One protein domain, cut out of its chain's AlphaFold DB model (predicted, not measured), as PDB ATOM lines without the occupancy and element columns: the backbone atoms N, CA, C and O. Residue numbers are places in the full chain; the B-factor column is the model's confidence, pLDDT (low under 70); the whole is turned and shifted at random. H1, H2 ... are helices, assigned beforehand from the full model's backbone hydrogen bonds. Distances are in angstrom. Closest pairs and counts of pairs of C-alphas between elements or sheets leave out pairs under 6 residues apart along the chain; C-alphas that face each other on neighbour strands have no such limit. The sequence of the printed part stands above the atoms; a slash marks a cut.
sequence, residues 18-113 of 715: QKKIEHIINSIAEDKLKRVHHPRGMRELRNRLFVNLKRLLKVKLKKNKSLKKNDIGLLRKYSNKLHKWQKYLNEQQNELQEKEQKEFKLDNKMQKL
ATOM      1  N   GLN A  18     238.861 236.444 217.924       70.31
ATOM      2  CA  GLN A  18     240.073 235.977 218.593       70.31
ATOM      3  C   GLN A  18     240.384 236.813 219.845       70.31
ATOM      4  O   GLN A  18     240.499 236.241 220.928       70.31
ATOM      5  N   LYS A  19     240.354 238.151 219.750       79.50
ATOM      6  CA  LYS A  19     240.503 239.047 220.914       79.50
ATOM      7  C   LYS A  19     239.447 238.798 222.000       79.50
ATOM      8  O   LYS A  19     239.758 238.853 223.185       79.50
ATOM      9  N   LYS A  20     238.199 238.481 221.625       80.56
ATOM     10  CA  LYS A  20     237.146 238.107 222.593       80.56
ATOM     11  C   LYS A  20     237.416 236.760 223.269       80.56
ATOM     12  O   LYS A  20     237.096 236.614 224.445       80.56
ATOM     13  N   ILE A  21     238.004 235.793 222.564       72.00
ATOM     14  CA  ILE A  21     238.417 234.503 223.140       72.00
ATOM     15  C   ILE A  21     239.605 234.698 224.093       72.00
ATOM     16  O   ILE A  21     239.559 234.191 225.209       72.00
ATOM     17  N   GLU A  22     240.618 235.470 223.700       72.19
ATOM     18  CA  GLU A  22     241.781 235.801 224.539       72.19
ATOM     19  C   GLU A  22     241.366 236.556 225.811       72.19
ATOM     20  O   GLU A  22     241.763 236.175 226.910       72.19
ATOM     21  N   HIS A  23     240.473 237.546 225.703       82.75
ATOM     22  CA  HIS A  23     239.918 238.242 226.868       82.75
ATOM     23  C   HIS A  23     239.144 237.299 227.810       82.75
ATOM     24  O   HIS A  23     239.300 237.382 229.027       82.75
ATOM     25  N   ILE A  24     238.368 236.353 227.266       74.75
ATOM     26  CA  ILE A  24     237.701 235.310 228.062       74.75
ATOM     27  C   ILE A  24     238.727 234.400 228.758       74.75
ATOM     28  O   ILE A  24     238.547 234.080 229.929       74.75
ATOM     29  N   ILE A  25     239.804 233.994 228.078       72.69
ATOM     30  CA  ILE A  25     240.869 233.158 228.659       72.69
ATOM     31  C   ILE A  25     241.580 233.892 229.805       72.69
ATOM     32  O   ILE A  25     241.760 233.307 230.875       72.69
ATOM     33  N   ASN A  26     241.915 235.169 229.619       73.56
ATOM     34  CA  ASN A  26     242.576 235.981 230.642       73.56
ATOM     35  C   ASN A  26     241.648 236.231 231.841       73.56
ATOM     36  O   ASN A  26     242.055 236.029 232.982       73.56
ATOM     37  N   SER A  27     240.366 236.527 231.595       76.12
ATOM     38  CA  SER A  27     239.349 236.625 232.649       76.12
ATOM     39  C   SER A  27     239.208 235.315 233.441       76.12
ATOM     40  O   SER A  27     239.132 235.359 234.665       76.12
ATOM     41  N   ILE A  28     239.262 234.145 232.787       65.50
ATOM     42  CA  ILE A  28     239.278 232.833 233.468       65.50
ATOM     43  C   ILE A  28     240.553 232.643 234.306       65.50
ATOM     44  O   ILE A  28     240.486 232.019 235.366       65.50
ATOM     45  N   ALA A  29     241.711 233.133 233.855       70.75
ATOM     46  CA  ALA A  29     242.959 233.046 234.615       70.75
ATOM     47  C   ALA A  29     242.905 233.909 235.891       70.75
ATOM     48  O   ALA A  29     243.244 233.424 236.971       70.75
ATOM     49  N   GLU A  30     242.389 235.135 235.791       72.56
ATOM     50  CA  GLU A  30     242.166 236.018 236.942       72.56
ATOM     51  C   GLU A  30     241.106 235.471 237.913       72.56
ATOM     52  O   GLU A  30     241.306 235.506 239.128       72.56
ATOM     53  N   ASP A  31     239.998 234.913 237.408       62.72
ATOM     54  CA  ASP A  31     238.966 234.291 238.251       62.72
ATOM     55  C   ASP A  31     239.482 233.026 238.958       62.72
ATOM     56  O   ASP A  31     239.105 232.760 240.099       62.72
ATOM     57  N   LYS A  32     240.376 232.254 238.321       62.88
ATOM     58  CA  LYS A  32     241.051 231.113 238.962       62.88
ATOM     59  C   LYS A  32     241.949 231.556 240.114       62.88
ATOM     60  O   LYS A  32     241.892 230.935 241.170       62.88
ATOM     61  N   LEU A  33     242.727 232.626 239.928       62.72
ATOM     62  CA  LEU A  33     243.559 233.219 240.983       62.72
ATOM     63  C   LEU A  33     242.714 233.716 242.167       62.72
ATOM     64  O   LEU A  33     243.103 233.534 243.315       62.72
ATOM     65  N   LYS A  34     241.527 234.279 241.904       63.62
ATOM     66  CA  LYS A  34     240.633 234.828 242.940       63.62
ATOM     67  C   LYS A  34     239.716 233.794 243.618       63.62
ATOM     68  O   LYS A  34     239.092 234.123 244.622       63.62
ATOM     69  N   ARG A  35     239.581 232.564 243.094       54.19
ATOM     70  CA  ARG A  35     238.580 231.571 243.566       54.19
ATOM     71  C   ARG A  35     239.131 230.163 243.822       54.19
ATOM     72  O   ARG A  35     238.399 229.182 243.667       54.19
ATOM     73  N   VAL A  36     240.386 230.052 244.260       50.06
ATOM     74  CA  VAL A  36     241.062 228.765 244.541       50.06
ATOM     75  C   VAL A  36     240.280 227.863 245.523       50.06
ATOM     76  O   VAL A  36     240.365 226.644 245.422       50.06
ATOM     77  N   HIS A  37     239.440 228.429 246.402       51.28
ATOM     78  CA  HIS A  37     238.745 227.687 247.468       51.28
ATOM     79  C   HIS A  37     237.237 227.426 247.272       51.28
ATOM     80  O   HIS A  37     236.593 226.946 248.208       51.28
ATOM     81  N   HIS A  38     236.628 227.694 246.102       55.72
ATOM     82  CA  HIS A  38     235.185 227.423 245.940       55.72
ATOM     83  C   HIS A  38     234.763 226.710 244.634       55.72
ATOM     84  O   HIS A  38     234.511 227.361 243.612       55.72
ATOM     85  N   PRO A  39     234.570 225.367 244.652       59.88
ATOM     86  CA  PRO A  39     234.251 224.583 243.451       59.88
ATOM     87  C   PRO A  39     232.881 224.906 242.826       59.88
ATOM     88  O   PRO A  39     232.647 224.576 241.660       59.88
ATOM     89  N   ARG A  40     231.979 225.595 243.546       66.00
ATOM     90  CA  ARG A  40     230.722 226.120 242.981       66.00
ATOM     91  C   ARG A  40     230.966 227.219 241.933       66.00
ATOM     92  O   ARG A  40     230.354 227.173 240.869       66.00
ATOM     93  N   GLY A  41     231.914 228.135 242.163       72.19
ATOM     94  CA  GLY A  41     232.202 229.239 241.234       72.19
ATOM     95  C   GLY A  41     232.733 228.756 239.879       72.19
ATOM     96  O   GLY A  41     232.242 229.163 238.825       72.19
ATOM     97  N   MET A  42     233.662 227.795 239.898       63.19
ATOM     98  CA  MET A  42     234.182 227.157 238.679       63.19
ATOM     99  C   MET A  42     233.098 226.387 237.903       63.19
ATOM    100  O   MET A  42     233.127 226.350 236.670       63.19
ATOM    101  N   ARG A  43     232.113 225.804 238.604       67.75
ATOM    102  CA  ARG A  43     230.967 225.102 238.000       67.75
ATOM    103  C   ARG A  43     230.066 226.072 237.225       67.75
ATOM    104  O   ARG A  43     229.705 225.780 236.085       67.75
ATOM    105  N   GLU A  44     229.756 227.235 237.799       74.19
ATOM    106  CA  GLU A  44     228.972 228.277 237.122       74.19
ATOM    107  C   GLU A  44     229.701 228.893 235.928       74.19
ATOM    108  O   GLU A  44     229.116 228.990 234.846       74.19
ATOM    109  N   LEU A  45     230.975 229.266 236.092       69.12
ATOM    110  CA  LEU A  45     231.783 229.859 235.023       69.12
ATOM    111  C   LEU A  45     231.851 228.923 233.806       69.12
ATOM    112  O   LEU A  45     231.548 229.333 232.684       69.12
ATOM    113  N   ARG A  46     232.127 227.631 234.037       76.50
ATOM    114  CA  ARG A  46     232.101 226.587 232.998       76.50
ATOM    115  C   ARG A  46     230.750 226.532 232.278       76.50
ATOM    116  O   ARG A  46     230.711 226.520 231.047       76.50
ATOM    117  N   ASN A  47     229.644 226.529 233.020       77.12
ATOM    118  CA  ASN A  47     228.302 226.450 232.440       77.12
ATOM    119  C   ASN A  47     227.954 227.707 231.612       77.12
ATOM    120  O   ASN A  47     227.407 227.577 230.514       77.12
ATOM    121  N   ARG A  48     228.338 228.910 232.068       78.75
ATOM    122  CA  ARG A  48     228.179 230.167 231.305       78.75
ATOM    123  C   ARG A  48     228.957 230.129 229.983       78.75
ATOM    124  O   ARG A  48     228.394 230.452 228.934       78.75
ATOM    125  N   LEU A  49     230.208 229.662 230.001       73.44
ATOM    126  CA  LEU A  49     231.039 229.509 228.797       73.44
ATOM    127  C   LEU A  49     230.415 228.537 227.783       73.44
ATOM    128  O   LEU A  49     230.345 228.847 226.593       73.44
ATOM    129  N   PHE A  50     229.881 227.403 228.245       74.94
ATOM    130  CA  PHE A  50     229.147 226.449 227.401       74.94
ATOM    131  C   PHE A  50     227.913 227.060 226.728       74.94
ATOM    132  O   PHE A  50     227.677 226.824 225.538       74.94
ATOM    133  N   VAL A  51     227.111 227.826 227.473       80.44
ATOM    134  CA  VAL A  51     225.922 228.506 226.933       80.44
ATOM    135  C   VAL A  51     226.331 229.537 225.879       80.44
ATOM    136  O   VAL A  51     225.732 229.575 224.802       80.44
ATOM    137  N   ASN A  52     227.392 230.304 226.133       79.69
ATOM    138  CA  ASN A  52     227.921 231.280 225.181       79.69
ATOM    139  C   ASN A  52     228.478 230.612 223.911       79.69
ATOM    140  O   ASN A  52     228.147 231.048 222.808       79.69
ATOM    141  N   LEU A  53     229.213 229.500 224.031       76.75
ATOM    142  CA  LEU A  53     229.689 228.722 222.879       76.75
ATOM    143  C   LEU A  53     228.517 228.172 222.040       76.75
ATOM    144  O   LEU A  53     228.510 228.308 220.815       76.75
ATOM    145  N   LYS A  54     227.487 227.606 222.691       77.38
ATOM    146  CA  LYS A  54     226.263 227.125 222.018       77.38
ATOM    147  C   LYS A  54     225.511 228.269 221.318       77.38
ATOM    148  O   LYS A  54     225.010 228.064 220.212       77.38
ATOM    149  N   ARG A  55     225.452 229.470 221.911       81.56
ATOM    150  CA  ARG A  55     224.871 230.674 221.281       81.56
ATOM    151  C   ARG A  55     225.677 231.111 220.052       81.56
ATOM    152  O   ARG A  55     225.086 231.260 218.986       81.56
ATOM    153  N   LEU A  56     227.002 231.232 220.159       77.00
ATOM    154  CA  LEU A  56     227.881 231.615 219.042       77.00
ATOM    155  C   LEU A  56     227.793 230.633 217.863       77.00
ATOM    156  O   LEU A  56     227.668 231.063 216.716       77.00
ATOM    157  N   LEU A  57     227.773 229.324 218.135       73.75
ATOM    158  CA  LEU A  57     227.582 228.298 217.104       73.75
ATOM    159  C   LEU A  57     226.210 228.413 216.424       73.75
ATOM    160  O   LEU A  57     226.144 228.371 215.196       73.75
ATOM    161  N   LYS A  58     225.124 228.629 217.183       79.62
ATOM    162  CA  LYS A  58     223.784 228.871 216.612       79.62
ATOM    163  C   LYS A  58     223.732 230.141 215.753       79.62
ATOM    164  O   LYS A  58     223.091 230.121 214.706       79.62
ATOM    165  N   VAL A  59     224.407 231.221 216.155       81.44
ATOM    166  CA  VAL A  59     224.474 232.469 215.371       81.44
ATOM    167  C   VAL A  59     225.259 232.266 214.073       81.44
ATOM    168  O   VAL A  59     224.751 232.640 213.016       81.44
ATOM    169  N   LYS A  60     226.433 231.613 214.107       75.31
ATOM    170  CA  LYS A  60     227.179 231.291 212.875       75.31
ATOM    171  C   LYS A  60     226.384 230.360 211.950       75.31
ATOM    172  O   LYS A  60     226.319 230.636 210.759       75.31
ATOM    173  N   LEU A  61     225.711 229.334 212.481       72.94
ATOM    174  CA  LEU A  61     224.824 228.458 211.697       72.94
ATOM    175  C   LEU A  61     223.645 229.214 211.055       72.94
ATOM    176  O   LEU A  61     223.288 228.914 209.922       72.94
ATOM    177  N   LYS A  62     223.056 230.205 211.744       80.25
ATOM    178  CA  LYS A  62     221.963 231.028 211.193       80.25
ATOM    179  C   LYS A  62     222.427 232.040 210.139       80.25
ATOM    180  O   LYS A  62     221.733 232.187 209.137       80.25
ATOM    181  N   LYS A  63     223.563 232.726 210.343       77.69
ATOM    182  CA  LYS A  63     224.131 233.664 209.349       77.69
ATOM    183  C   LYS A  63     224.557 232.935 208.064       77.69
ATOM    184  O   LYS A  63     224.373 233.456 206.972       77.69
ATOM    185  N   ASN A  64     225.075 231.714 208.184       66.69
ATOM    186  CA  ASN A  64     225.714 230.994 207.085       66.69
ATOM    187  C   ASN A  64     224.790 230.001 206.345       66.69
ATOM    188  O   ASN A  64     225.165 228.849 206.115       66.69
ATOM    189  N   LYS A  65     223.600 230.443 205.909       64.44
ATOM    190  CA  LYS A  65     222.706 229.624 205.056       64.44
ATOM    191  C   LYS A  65     223.301 229.265 203.678       64.44
ATOM    192  O   LYS A  65     222.763 228.395 203.006       64.44
ATOM    193  N   SER A  66     224.396 229.909 203.268       58.59
ATOM    194  CA  SER A  66     225.070 229.745 201.970       58.59
ATOM    195  C   SER A  66     226.393 228.958 202.017       58.59
ATOM    196  O   SER A  66     227.103 228.909 201.011       58.59
ATOM    197  N   LEU A  67     226.764 228.347 203.153       58.00
ATOM    198  CA  LEU A  67     228.002 227.557 203.228       58.00
ATOM    199  C   LEU A  67     227.961 226.333 202.304       58.00
ATOM    200  O   LEU A  67     226.969 225.605 202.230       58.00
ATOM    201  N   LYS A  68     229.091 226.076 201.636       62.41
ATOM    202  CA  LYS A  68     229.267 224.921 200.750       62.41
ATOM    203  C   LYS A  68     229.157 223.621 201.563       62.41
ATOM    204  O   LYS A  68     229.517 223.580 202.740       62.41
ATOM    205  N   LYS A  69     228.705 222.529 200.924       66.75
ATOM    206  CA  LYS A  69     228.444 221.218 201.571       66.75
ATOM    207  C   LYS A  69     229.596 220.710 202.463       66.75
ATOM    208  O   LYS A  69     229.341 220.013 203.444       66.75
ATOM    209  N   ASN A  70     230.839 221.087 202.166       67.81
ATOM    210  CA  ASN A  70     232.033 220.651 202.895       67.81
ATOM    211  C   ASN A  70     232.111 221.223 204.328       67.81
ATOM    212  O   ASN A  70     232.456 220.491 205.260       67.81
ATOM    213  N   ASP A  71     231.712 222.481 204.543       69.56
ATOM    214  CA  ASP A  71     231.793 223.139 205.859       69.56
ATOM    215  C   ASP A  71     230.731 222.615 206.841       69.56
ATOM    216  O   ASP A  71     230.958 222.525 208.053       69.56
ATOM    217  N   ILE A  72     229.593 222.159 206.309       76.56
ATOM    218  CA  ILE A  72     228.548 221.452 207.066       76.56
ATOM    219  C   ILE A  72     229.113 220.161 207.681       76.56
ATOM    220  O   ILE A  72     228.788 219.823 208.823       76.56
ATOM    221  N   GLY A  73     230.008 219.463 206.972       81.94
ATOM    222  CA  GLY A  73     230.700 218.279 207.481       81.94
ATOM    223  C   GLY A  73     231.603 218.584 208.680       81.94
ATOM    224  O   GLY A  73     231.602 217.837 209.664       81.94
ATOM    225  N   LEU A  74     232.328 219.708 208.644       77.94
ATOM    226  CA  LEU A  74     233.171 220.158 209.755       77.94
ATOM    227  C   LEU A  74     232.320 220.533 210.980       77.94
ATOM    228  O   LEU A  74     232.577 220.052 212.085       77.94
ATOM    229  N   LEU A  75     231.257 221.317 210.782       75.12
ATOM    230  CA  LEU A  75     230.337 221.717 211.854       75.12
ATOM    231  C   LEU A  75     229.627 220.509 212.487       75.12
ATOM    232  O   LEU A  75     229.510 220.445 213.713       75.12
ATOM    233  N   ARG A  76     229.241 219.500 211.693       78.56
ATOM    234  CA  ARG A  76     228.692 218.230 212.201       78.56
ATOM    235  C   ARG A  76     229.724 217.460 213.042       78.56
ATOM    236  O   ARG A  76     229.377 216.973 214.117       78.56
ATOM    237  N   LYS A  77     231.001 217.412 212.631       79.75
ATOM    238  CA  LYS A  77     232.092 216.817 213.438       79.75
ATOM    239  C   LYS A  77     232.282 217.541 214.782       79.75
ATOM    240  O   LYS A  77     232.394 216.870 215.809       79.75
ATOM    241  N   TYR A  78     232.271 218.877 214.807       79.00
ATOM    242  CA  TYR A  78     232.359 219.647 216.059       79.00
ATOM    243  C   TYR A  78     231.125 219.472 216.954       79.00
ATOM    244  O   TYR A  78     231.279 219.283 218.160       79.00
ATOM    245  N   SER A  79     229.918 219.451 216.381       83.81
ATOM    246  CA  SER A  79     228.679 219.165 217.119       83.81
ATOM    247  C   SER A  79     228.727 217.787 217.788       83.81
ATOM    248  O   SER A  79     228.417 217.662 218.972       83.81
ATOM    249  N   ASN A  80     229.200 216.761 217.074       85.50
ATOM    250  CA  ASN A  80     229.341 215.411 217.623       85.50
ATOM    251  C   ASN A  80     230.397 215.343 218.741       85.50
ATOM    252  O   ASN A  80     230.168 214.670 219.747       85.50
ATOM    253  N   LYS A  81     231.523 216.065 218.618       82.69
ATOM    254  CA  LYS A  81     232.514 216.190 219.707       82.69
ATOM    255  C   LYS A  81     231.916 216.873 220.945       82.69
ATOM    256  O   LYS A  81     232.080 216.360 222.048       82.69
ATOM    257  N   LEU A  82     231.181 217.974 220.767       80.56
ATOM    258  CA  LEU A  82     230.499 218.673 221.865       80.56
ATOM    259  C   LEU A  82     229.432 217.804 222.541       80.56
ATOM    260  O   LEU A  82     229.306 217.847 223.761       80.56
ATOM    261  N   HIS A  83     228.691 216.997 221.779       86.12
ATOM    262  CA  HIS A  83     227.695 216.085 222.340       86.12
ATOM    263  C   HIS A  83     228.343 214.944 223.144       86.12
ATOM    264  O   HIS A  83     227.921 214.686 224.268       86.12
ATOM    265  N   LYS A  84     229.422 214.329 222.633       84.56
ATOM    266  CA  LYS A  84     230.212 213.341 223.394       84.56
ATOM    267  C   LYS A  84     230.771 213.929 224.693       84.56
ATOM    268  O   LYS A  84     230.668 213.296 225.735       84.56
ATOM    269  N   TRP A  85     231.306 215.150 224.646       83.62
ATOM    270  CA  TRP A  85     231.840 215.808 225.840       83.62
ATOM    271  C   TRP A  85     230.743 216.190 226.849       83.62
ATOM    272  O   TRP A  85     230.943 216.043 228.051       83.62
ATOM    273  N   GLN A  86     229.558 216.597 226.381       85.19
ATOM    274  CA  GLN A  86     228.386 216.803 227.242       85.19
ATOM    275  C   GLN A  86     227.942 215.498 227.924       85.19
ATOM    276  O   GLN A  86     227.623 215.539 229.107       85.19
ATOM    277  N   LYS A  87     227.936 214.358 227.211       89.00
ATOM    278  CA  LYS A  87     227.604 213.043 227.790       89.00
ATOM    279  C   LYS A  87     228.577 212.689 228.921       89.00
ATOM    280  O   LYS A  87     228.127 212.489 230.043       89.00
ATOM    281  N   TYR A  88     229.880 212.784 228.655       85.62
ATOM    282  CA  TYR A  88     230.938 212.541 229.642       85.62
ATOM    283  C   TYR A  88     230.836 213.440 230.886       85.62
ATOM    284  O   TYR A  88     231.003 212.984 232.013       85.62
ATOM    285  N   LEU A  89     230.508 214.726 230.712       78.00
ATOM    286  CA  LEU A  89     230.301 215.634 231.846       78.00
ATOM    287  C   LEU A  89     229.054 215.298 232.675       78.00
ATOM    288  O   LEU A  89     229.063 215.536 233.881       78.00
ATOM    289  N   ASN A  90     227.999 214.772 232.048       88.00
ATOM    290  CA  ASN A  90     226.807 214.317 232.758       88.00
ATOM    291  C   ASN A  90     227.087 213.000 233.512       88.00
ATOM    292  O   ASN A  90     226.657 212.858 234.649       88.00
ATOM    293  N   GLU A  91     227.851 212.076 232.920       86.81
ATOM    294  CA  GLU A  91     228.303 210.827 233.561       86.81
ATOM    295  C   GLU A  91     229.135 211.125 234.817       86.81
ATOM    296  O   GLU A  91     228.769 210.713 235.915       86.81
ATOM    297  N   GLN A  92     230.150 211.983 234.691       82.44
ATOM    298  CA  GLN A  92     230.959 212.454 235.821       82.44
ATOM    299  C   GLN A  92     230.142 213.202 236.893       82.44
ATOM    300  O   GLN A  92     230.487 213.169 238.075       82.44
ATOM    301  N   GLN A  93     229.052 213.881 236.518       82.12
ATOM    302  CA  GLN A  93     228.147 214.501 237.490       82.12
ATOM    303  C   GLN A  93     227.322 213.449 238.251       82.12
ATOM    304  O   GLN A  93     227.148 213.590 239.462       82.12
ATOM    305  N   ASN A  94     226.857 212.400 237.571       91.38
ATOM    306  CA  ASN A  94     226.129 211.298 238.198       91.38
ATOM    307  C   ASN A  94     227.038 210.500 239.150       91.38
ATOM    308  O   ASN A  94     226.622 210.204 240.267       91.38
ATOM    309  N   GLU A  95     228.292 210.228 238.765       86.75
ATOM    310  CA  GLU A  95     229.297 209.595 239.641       86.75
ATOM    311  C   GLU A  95     229.531 210.391 240.934       86.75
ATOM    312  O   GLU A  95     229.626 209.809 242.016       86.75
ATOM    313  N   LEU A  96     229.622 211.724 240.842       84.75
ATOM    314  CA  LEU A  96     229.779 212.585 242.017       84.75
ATOM    315  C   LEU A  96     228.543 212.537 242.920       84.75
ATOM    316  O   LEU A  96     228.694 212.376 244.127       84.75
ATOM    317  N   GLN A  97     227.333 212.584 242.354       91.12
ATOM    318  CA  GLN A  97     226.099 212.442 243.135       91.12
ATOM    319  C   GLN A  97     225.977 211.058 243.790       91.12
ATOM    320  O   GLN A  97     225.490 210.948 244.915       91.12
ATOM    321  N   GLU A  98     226.440 209.993 243.133       92.75
ATOM    322  CA  GLU A  98     226.457 208.653 243.723       92.75
ATOM    323  C   GLU A  98     227.470 208.549 244.881       92.75
ATOM    324  O   GLU A  98     227.191 207.886 245.883       92.75
ATOM    325  N   LYS A  99     228.621 209.231 244.784       89.69
ATOM    326  CA  LYS A  99     229.599 209.350 245.882       89.69
ATOM    327  C   LYS A  99     229.033 210.146 247.059       89.69
ATOM    328  O   LYS A  99     229.025 209.611 248.164       89.69
ATOM    329  N   GLU A 100     228.447 211.320 246.815       90.25
ATOM    330  CA  GLU A 100     227.761 212.131 247.838       90.25
ATOM    331  C   GLU A 100     226.665 211.306 248.562       90.25
ATOM    332  O   GLU A 100     226.555 211.330 249.789       90.25
ATOM    333  N   GLN A 101     225.898 210.480 247.835       94.50
ATOM    334  CA  GLN A 101     224.917 209.562 248.439       94.50
ATOM    335  C   GLN A 101     225.542 208.402 249.237       94.50
ATOM    336  O   GLN A 101     224.925 207.916 250.189       94.50
ATOM    337  N   LYS A 102     226.724 207.906 248.849       93.19
ATOM    338  CA  LYS A 102     227.456 206.858 249.587       93.19
ATOM    339  C   LYS A 102     228.049 207.412 250.882       93.19
ATOM    340  O   LYS A 102     227.905 206.760 251.914       93.19
ATOM    341  N   GLU A 103     228.622 208.612 250.840       89.56
ATOM    342  CA  GLU A 103     229.113 209.349 252.012       89.56
ATOM    343  C   GLU A 103     227.969 209.619 252.995       89.56
ATOM    344  O   GLU A 103     228.025 209.156 254.132       89.56
ATOM    345  N   PHE A 104     226.843 210.171 252.530       95.69
ATOM    346  CA  PHE A 104     225.656 210.364 253.374       95.69
ATOM    347  C   PHE A 104     225.149 209.056 254.017       95.69
ATOM    348  O   PHE A 104     224.722 209.039 255.174       95.69
ATOM    349  N   LYS A 105     225.209 207.916 253.309       95.56
ATOM    350  CA  LYS A 105     224.866 206.597 253.879       95.56
ATOM    351  C   LYS A 105     225.885 206.111 254.920       95.56
ATOM    352  O   LYS A 105     225.486 205.397 255.841       95.56
ATOM    353  N   LEU A 106     227.164 206.459 254.781       94.94
ATOM    354  CA  LEU A 106     228.207 206.161 255.768       94.94
ATOM    355  C   LEU A 106     228.050 207.035 257.016       94.94
ATOM    356  O   LEU A 106     228.036 206.484 258.114       94.94
ATOM    357  N   ASP A 107     227.799 208.334 256.865       94.19
ATOM    358  CA  ASP A 107     227.553 209.248 257.988       94.19
ATOM    359  C   ASP A 107     226.342 208.811 258.817       94.19
ATOM    360  O   ASP A 107     226.420 208.708 260.041       94.19
ATOM    361  N   ASN A 108     225.239 208.429 258.162       97.12
ATOM    362  CA  ASN A 108     224.070 207.870 258.846       97.12
ATOM    363  C   ASN A 108     224.381 206.559 259.600       97.12
ATOM    364  O   ASN A 108     223.787 206.294 260.648       97.12
ATOM    365  N   LYS A 109     225.305 205.723 259.103       97.19
ATOM    366  CA  LYS A 109     225.776 204.530 259.832       97.19
ATOM    367  C   LYS A 109     226.656 204.914 261.021       97.19
ATOM    368  O   LYS A 109     226.447 204.376 262.104       97.19
ATOM    369  N   MET A 110     227.579 205.859 260.847       95.12
ATOM    370  CA  MET A 110     228.442 206.368 261.918       95.12
ATOM    371  C   MET A 110     227.627 207.019 263.040       95.12
ATOM    372  O   MET A 110     227.871 206.743 264.211       95.12
ATOM    373  N   GLN A 111     226.598 207.804 262.711       96.56
ATOM    374  CA  GLN A 111     225.673 208.367 263.700       96.56
ATOM    375  C   GLN A 111     224.901 207.279 264.462       96.56
ATOM    376  O   GLN A 111     224.774 207.371 265.682       96.56
ATOM    377  N   LYS A 112     224.438 206.217 263.782       97.25
ATOM    378  CA  LYS A 112     223.786 205.068 264.438       97.25
ATOM    379  C   LYS A 112     224.734 204.313 265.373       97.25
ATOM    380  O   LYS A 112     224.344 204.034 266.502       97.25
ATOM    381  N   LEU A 113     225.968 204.044 264.945       96.44
ATOM    382  CA  LEU A 113     226.990 203.406 265.783       96.44
ATOM    383  C   LEU A 113     227.351 204.279 266.992       96.44
ATOM    384  O   LEU A 113     227.383 203.782 268.111       96.44
TER     385      LEU A 113
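This is residues 18 to 113 of the 715 residues of the protein "uncharacterized protein LOC117570314 isoform X1" of Drosophila albomicans (UniProt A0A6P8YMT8). What shape? H2 folds back beside long helix H3, and H1 beside H2, a loose zigzag; residues 87 to 113 stick out. What makes it? It is all helix, 96 residues with helices H1, H2, H3 in order, and extended, spanning 69 by 31 by 15 A, radius of gyration of the C-alphas 19.7 A.

Which is longest? H3, residues 69 to 113, is 66.7 A from first to last C-alpha, (226.990, 203.406, 265.783). The others? H2 is residues 39 to 63; H1, residues 18 to 34, begins at (240.073, 235.977, 218.593).

What is near H3? H2 is, with 9 C-alpha pairs within 10 A. And H1? It and H2 run opposite ways, close but not clearly touching; Lys 32 and Met 42 have the closest C-alphas, 7.9 A apart. Every O i to N i+4 pair of H1 and H2 is within hydrogen-bond range, 40 of 41 in H3.

Any cut? The printed part has none; both links are tight. Low confidence? Residues 64 to 71 are among those under pLDDT 70.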